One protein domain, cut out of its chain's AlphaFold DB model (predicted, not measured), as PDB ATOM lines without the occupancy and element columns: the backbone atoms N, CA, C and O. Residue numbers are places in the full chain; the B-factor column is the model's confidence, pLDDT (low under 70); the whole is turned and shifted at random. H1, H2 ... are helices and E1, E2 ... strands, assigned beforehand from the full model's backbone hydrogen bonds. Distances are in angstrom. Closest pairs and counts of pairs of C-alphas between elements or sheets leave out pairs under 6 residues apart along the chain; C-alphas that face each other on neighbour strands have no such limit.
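This is residues 11 to 58 of the 68 residues of an uncharacterized protein of Neisseria meningitidis (UniProt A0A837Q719). With little regular structure, this is a small three-stranded sheet, with short helix H1 toward one end of the long axis and a loop, whose residues 39 to 45 stick out, toward the other. The printed part has 48 residues, 18 in named elements, E1, E2, E3 and H1 in that order, class mixed; the sheet, E1 - E2 - E3, is an antiparallel meander, each strand beside the one before. It is compact, radius of gyration of the C-alphas 10.7 A, spanning 33 by 18 by 17 A.

Start at E1, residues 11 to 13; it forms a hairpin with E2, residues 22 to 25, N 11 and O 24 being 2.9 A apart. E2 forms another with E3, residues 30 to 33, N 23 and O 32 being 2.8 A apart. H1, residues 50 to 56, only grazes the sheet; the closest C-alphas of E3 and H1, Met 31 and Tyr 50, are 5.7 A apart. In H1 every O i to N i+4 pair is within hydrogen-bond range.

Find C-alpha 11 at (117.623, 199.199, 101.864), where E1 begins its 6.3 A. E2 runs 10.1 A, E3 10.6 A and H1 10.0 A, to C-alpha 56 at (117.744, 196.504, 80.140).

The C-alphas farthest apart, Gly 41 and Gly 58, are 33.7 A apart. The printed part has no cut; the E3 to H1 link is long, and residues 39 to 46 have pLDDT under 70.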
ATOM      1  N   TYR A  11     117.408 197.763 101.757       84.88
ATOM      2  CA  TYR A  11     117.623 199.199 101.864       84.88
ATOM      3  C   TYR A  11     116.985 199.935 100.693       84.88
ATOM      4  O   TYR A  11     116.906 199.422  99.578       84.88
ATOM      5  N   HIS A  12     116.518 201.148 100.966       85.62
ATOM      6  CA  HIS A  12     116.038 202.056  99.937       85.62
ATOM      7  C   HIS A  12     117.242 202.679  99.231       85.62
ATOM      8  O   HIS A  12     118.168 203.161  99.883       85.62
ATOM      9  N   ALA A  13     117.228 202.667  97.905       81.38
ATOM     10  CA  ALA A  13     118.260 203.249  97.072       81.38
ATOM     11  C   ALA A  13     117.630 204.100  95.973       81.38
ATOM     12  O   ALA A  13     116.551 203.806  95.456       81.38
ATOM     13  N   LYS A  14     118.347 205.150  95.579       82.31
ATOM     14  CA  LYS A  14     117.983 206.000  94.450       82.31
ATOM     15  C   LYS A  14     119.118 205.969  93.430       82.31
ATOM     16  O   LYS A  14     120.036 206.784  93.521       82.31
ATOM     17  N   PRO A  15     119.108 205.008  92.494       75.81
ATOM     18  CA  PRO A  15     120.192 204.857  91.540       75.81
ATOM     19  C   PRO A  15     120.301 206.118  90.685       75.81
ATOM     20  O   PRO A  15     119.301 206.600  90.162       75.81
ATOM     21  N   LYS A  16     121.514 206.634  90.477       75.06
ATOM     22  CA  LYS A  16     121.759 207.852  89.682       75.06
ATOM     23  C   LYS A  16     121.115 207.825  88.288       75.06
ATOM     24  O   LYS A  16     120.737 208.860  87.748       75.06
ATOM     25  N   TYR A  17     120.998 206.631  87.720       72.56
ATOM     26  CA  TYR A  17     120.525 206.386  86.360       72.56
ATOM     27  C   TYR A  17     119.042 205.987  86.285       72.56
ATOM     28  O   TYR A  17     118.517 205.757  85.198       72.56
ATOM     29  N   PHE A  18     118.354 205.912  87.425       73.38
ATOM     30  CA  PHE A  18     116.941 205.571  87.511       73.38
ATOM     31  C   PHE A  18     116.215 206.612  88.365       73.38
ATOM     32  O   PHE A  18     116.528 206.832  89.528       73.38
ATOM     33  N   SER A  19     115.218 207.275  87.784       75.94
ATOM     34  CA  SER A  19     114.480 208.347  88.464       75.94
ATOM     35  C   SER A  19     113.613 207.866  89.631       75.94
ATOM     36  O   SER A  19     113.180 208.688  90.439       75.94
ATOM     37  N   GLY A  20     113.315 206.567  89.691       80.31
ATOM     38  CA  GLY A  20     112.517 205.975  90.757       80.31
ATOM     39  C   GLY A  20     113.360 205.560  91.961       80.31
ATOM     40  O   GLY A  20     114.570 205.363  91.876       80.31
ATOM     41  N   GLU A  21     112.691 205.413  93.096       86.00
ATOM     42  CA  GLU A  21     113.259 204.706  94.238       86.00
ATOM     43  C   GLU A  21     113.199 203.200  93.974       86.00
ATOM     44  O   GLU A  21     112.253 202.700  93.355       86.00
ATOM     45  N   VAL A  22     114.211 202.479  94.434       86.56
ATOM     46  CA  VAL A  22     114.238 201.018  94.444       86.56
ATOM     47  C   VAL A  22     114.553 200.546  95.848       86.56
ATOM     48  O   VAL A  22     115.161 201.261  96.642       86.56
ATOM     49  N   ILE A  23     114.167 199.321  96.151       87.75
ATOM     50  CA  ILE A  23     114.563 198.643  97.376       87.75
ATOM     51  C   ILE A  23     115.486 197.508  96.963       87.75
ATOM     52  O   ILE A  23     115.126 196.733  96.081       87.75
ATOM     53  N   LEU A  24     116.667 197.426  97.563       87.75
ATOM     54  CA  LEU A  24     117.727 196.493  97.190       87.75
ATOM     55  C   LEU A  24     118.104 195.586  98.349       87.75
ATOM     56  O   LEU A  24     118.106 196.009  99.503       87.75
ATOM     57  N   CYS A  25     118.452 194.346  98.022       88.94
ATOM     58  CA  CYS A  25     119.166 193.458  98.920       88.94
ATOM     59  C   CYS A  25     120.679 193.617  98.742       88.94
ATOM     60  O   CYS A  25     121.191 193.502  97.630       88.94
ATOM     61  N   ASP A  26     121.373 193.796  99.858       87.00
ATOM     62  CA  ASP A  26     122.834 193.896  99.968       87.00
ATOM     63  C   ASP A  26     123.592 192.593  99.654       87.00
ATOM     64  O   ASP A  26     124.744 192.651  99.244       87.00
ATOM     65  N   GLU A  27     122.948 191.433  99.802       89.19
ATOM     66  CA  GLU A  27     123.597 190.119  99.648       89.19
ATOM     67  C   GLU A  27     123.296 189.403  98.319       89.19
ATOM     68  O   GLU A  27     124.096 188.602  97.844       89.19
ATOM     69  N   CYS A  28     122.116 189.617  97.721       88.06
ATOM     70  CA  CYS A  28     121.667 188.807  96.572       88.06
ATOM     71  C   CYS A  28     121.179 189.603  95.364       88.06
ATOM     72  O   CYS A  28     120.570 189.013  94.473       88.06
ATOM     73  N   TYR A  29     121.397 190.922  95.351       86.19
ATOM     74  CA  TYR A  29     121.031 191.828  94.251       86.19
ATOM     75  C   TYR A  29     119.542 191.850  93.879       86.19
ATOM     76  O   TYR A  29     119.156 192.477  92.893       86.19
ATOM     77  N   ALA A  30     118.689 191.197  94.675       88.56
ATOM     78  CA  ALA A  30     117.249 191.271  94.513       88.56
ATOM     79  C   ALA A  30     116.795 192.717  94.702       88.56
ATOM     80  O   ALA A  30     117.132 193.351  95.708       88.56
ATOM     81  N   MET A  31     116.021 193.216  93.746       86.44
ATOM     82  CA  MET A  31     115.477 194.561  93.776       86.44
ATOM     83  C   MET A  31     113.961 194.572  93.602       86.44
ATOM     84  O   MET A  31     113.376 193.731  92.916       86.44
ATOM     85  N   TRP A  32     113.345 195.602  94.160       88.12
ATOM     86  CA  TRP A  32     111.944 195.956  93.979       88.12
ATOM     87  C   TRP A  32     111.856 197.431  93.605       88.12
ATOM     88  O   TRP A  32     112.711 198.226  93.998       88.12
ATOM     89  N   LEU A  33     110.819 197.819  92.872       85.50
ATOM     90  CA  LEU A  33     110.509 199.237  92.694       85.50
ATOM     91  C   LEU A  33     109.929 199.785  94.007       85.50
ATOM     92  O   LEU A  33     109.269 199.051  94.742       85.50
ATOM     93  N   GLY A  34     110.191 201.050  94.337       78.19
ATOM     94  CA  GLY A  34     109.826 201.639  95.633       78.19
ATOM     95  C   GLY A  34     108.319 201.676  95.922       78.19
ATOM     96  O   GLY A  34     107.911 201.766  97.075       78.19
ATOM     97  N   ASP A  35     107.478 201.560  94.895       76.44
ATOM     98  CA  ASP A  35     106.021 201.452  95.006       76.44
ATOM     99  C   ASP A  35     105.517 200.005  95.177       76.44
ATOM    100  O   ASP A  35     104.329 199.781  95.440       76.44
ATOM    101  N   MET A  36     106.401 199.009  95.076       76.88
ATOM    102  CA  MET A  36     106.055 197.607  95.278       76.88
ATOM    103  C   MET A  36     105.969 197.275  96.764       76.88
ATOM    104  O   MET A  36     106.825 197.617  97.580       76.88
ATOM    105  N   LYS A  37     104.923 196.534  97.129       72.62
ATOM    106  CA  LYS A  37     104.740 196.087  98.507       72.62
ATOM    107  C   LYS A  37     105.690 194.935  98.818       72.62
ATOM    108  O   LYS A  37     105.456 193.806  98.398       72.62
ATOM    109  N   ILE A  38     106.714 195.207  99.622       70.25
ATOM    110  CA  ILE A  38     107.588 194.177 100.188       70.25
ATOM    111  C   ILE A  38     107.030 193.767 101.546       70.25
ATOM    112  O   ILE A  38     107.400 194.301 102.590       70.25
ATOM    113  N   PHE A  39     106.076 192.842 101.554       63.22
ATOM    114  CA  PHE A  39     105.590 192.316 102.820       63.22
ATOM    115  C   PHE A  39     106.502 191.196 103.304       63.22
ATOM    116  O   PHE A  39     106.581 190.149 102.670       63.22
ATOM    117  N   TYR A  40     107.087 191.374 104.492       59.25
ATOM    118  CA  TYR A  40     107.858 190.350 105.212       59.25
ATOM    119  C   TYR A  40     107.105 189.017 105.442       59.25
ATOM    120  O   TYR A  40     107.717 188.055 105.897       59.25
ATOM    121  N   GLY A  41     105.796 188.943 105.147       49.97
ATOM    122  CA  GLY A  41     104.951 187.769 105.396       49.97
ATOM    123  C   GLY A  41     103.913 187.417 104.319       49.97
ATOM    124  O   GLY A  41     103.087 186.546 104.570       49.97
ATOM    125  N   GLN A  42     103.913 188.047 103.137       51.72
ATOM    126  CA  GLN A  42     103.019 187.655 102.035       51.72
ATOM    127  C   GLN A  42     103.824 187.593 100.734       51.72
ATOM    128  O   GLN A  42     103.999 188.601 100.055       51.72
ATOM    129  N   TYR A  43     104.368 186.411 100.423       57.69
ATOM    130  CA  TYR A  43     105.261 186.224  99.279       57.69
ATOM    131  C   TYR A  43     104.544 185.693  98.048       57.69
ATOM    132  O   TYR A  43     103.841 184.685  98.097       57.69
ATOM    133  N   GLY A  44     104.779 186.368  96.925       53.66
ATOM    134  CA  GLY A  44     104.248 185.969  95.633       53.66
ATOM    135  C   GLY A  44     104.510 187.006  94.549       53.66
ATOM    136  O   GLY A  44     103.598 187.746  94.206       53.66
ATOM    137  N   LYS A  45     105.721 186.928  93.979       61.44
ATOM    138  CA  LYS A  45     106.154 187.422  92.656       61.44
ATOM    139  C   LYS A  45     106.772 188.825  92.531       61.44
ATOM    140  O   LYS A  45     106.340 189.789  93.148       61.44
ATOM    141  N   ASP A  46     107.782 188.830  91.656       66.94
ATOM    142  CA  ASP A  46     108.457 189.937  90.972       66.94
ATOM    143  C   ASP A  46     109.469 190.749  91.805       66.94
ATOM    144  O   ASP A  46     109.272 191.919  92.113       66.94
ATOM    145  N   PHE A  47     110.595 190.108  92.145       80.06
ATOM    146  CA  PHE A  47     111.867 190.818  92.332       80.06
ATOM    147  C   PHE A  47     112.606 190.840  90.988       80.06
ATOM    148  O   PHE A  47     112.531 189.868  90.234       80.06
ATOM    149  N   TYR A  48     113.325 191.918  90.699       84.19
ATOM    150  CA  TYR A  48     114.271 191.957  89.584       84.19
ATOM    151  C   TYR A  48     115.678 191.647  90.100       84.19
ATOM    152  O   TYR A  48     115.974 191.855  91.278       84.19
ATOM    153  N   ASP A  49     116.547 191.152  89.227       86.56
ATOM    154  CA  ASP A  49     117.985 191.243  89.459       86.56
ATOM    155  C   ASP A  49     118.435 192.670  89.120       86.56
ATOM    156  O   ASP A  49     118.098 193.190  88.051       86.56
ATOM    157  N   TYR A  50     119.155 193.324  90.033       84.31
ATOM    158  CA  TYR A  50     119.588 194.709  89.848       84.31
ATOM    159  C   TYR A  50     120.425 194.922  88.587       84.31
ATOM    160  O   TYR A  50     120.216 195.899  87.864       84.31
ATOM    161  N   HIS A  51     121.352 194.011  88.297       83.94
ATOM    162  CA  HIS A  51     122.223 194.138  87.138       83.94
ATOM    163  C   HIS A  51     121.446 193.904  85.846       83.94
ATOM    164  O   HIS A  51     121.599 194.678  84.900       83.94
ATOM    165  N   GLU A  52     120.579 192.891  85.800       86.62
ATOM    166  CA  GLU A  52     119.735 192.646  84.626       86.62
ATOM    167  C   GLU A  52     118.766 193.803  84.366       86.62
ATOM    168  O   GLU A  52     118.648 194.259  83.226       86.62
ATOM    169  N   PHE A  53     118.121 194.326  85.414       85.62
ATOM    170  CA  PHE A  53     117.208 195.463  85.308       85.62
ATOM    171  C   PHE A  53     117.905 196.689  84.730       85.62
ATOM    172  O   PHE A  53     117.377 197.357  83.844       85.62
ATOM    173  N   MET A  54     119.106 196.994  85.211       83.12
ATOM    174  CA  MET A  54     119.838 198.157  84.734       83.12
ATOM    175  C   MET A  54     120.444 197.957  83.344       83.12
ATOM    176  O   MET A  54     120.477 198.899  82.551       83.12
ATOM    177  N   LYS A  55     120.846 196.729  83.007       86.06
ATOM    178  CA  LYS A  55     121.290 196.378  81.658       86.06
ATOM    179  C   LYS A  55     120.170 196.562  80.632       86.06
ATOM    180  O   LYS A  55     120.428 197.097  79.558       86.06
ATOM    181  N   ASP A  56     118.928 196.211  80.971       85.00
ATOM    182  CA  ASP A  56     117.744 196.504  80.140       85.00
ATOM    183  C   ASP A  56     117.535 198.017  79.926       85.00
ATOM    184  O   ASP A  56     117.051 198.451  78.882       85.00
ATOM    185  N   LYS A  57     117.975 198.853  80.876       80.50
ATOM    186  CA  LYS A  57     117.994 200.321  80.738       80.50
ATOM    187  C   LYS A  57     119.216 200.868  79.991       80.50
ATOM    188  O   LYS A  57     119.327 202.085  79.850       80.50
ATOM    189  N   GLY A  58     120.102 200.007  79.488       83.62
ATOM    190  CA  GLY A  58     121.303 200.404  78.749       83.62
ATOM    191  C   GLY A  58     122.450 200.899  79.633       83.62
ATOM    192  O   GLY A  58     123.277 201.681  79.170       83.62
TER     193      GLY A  58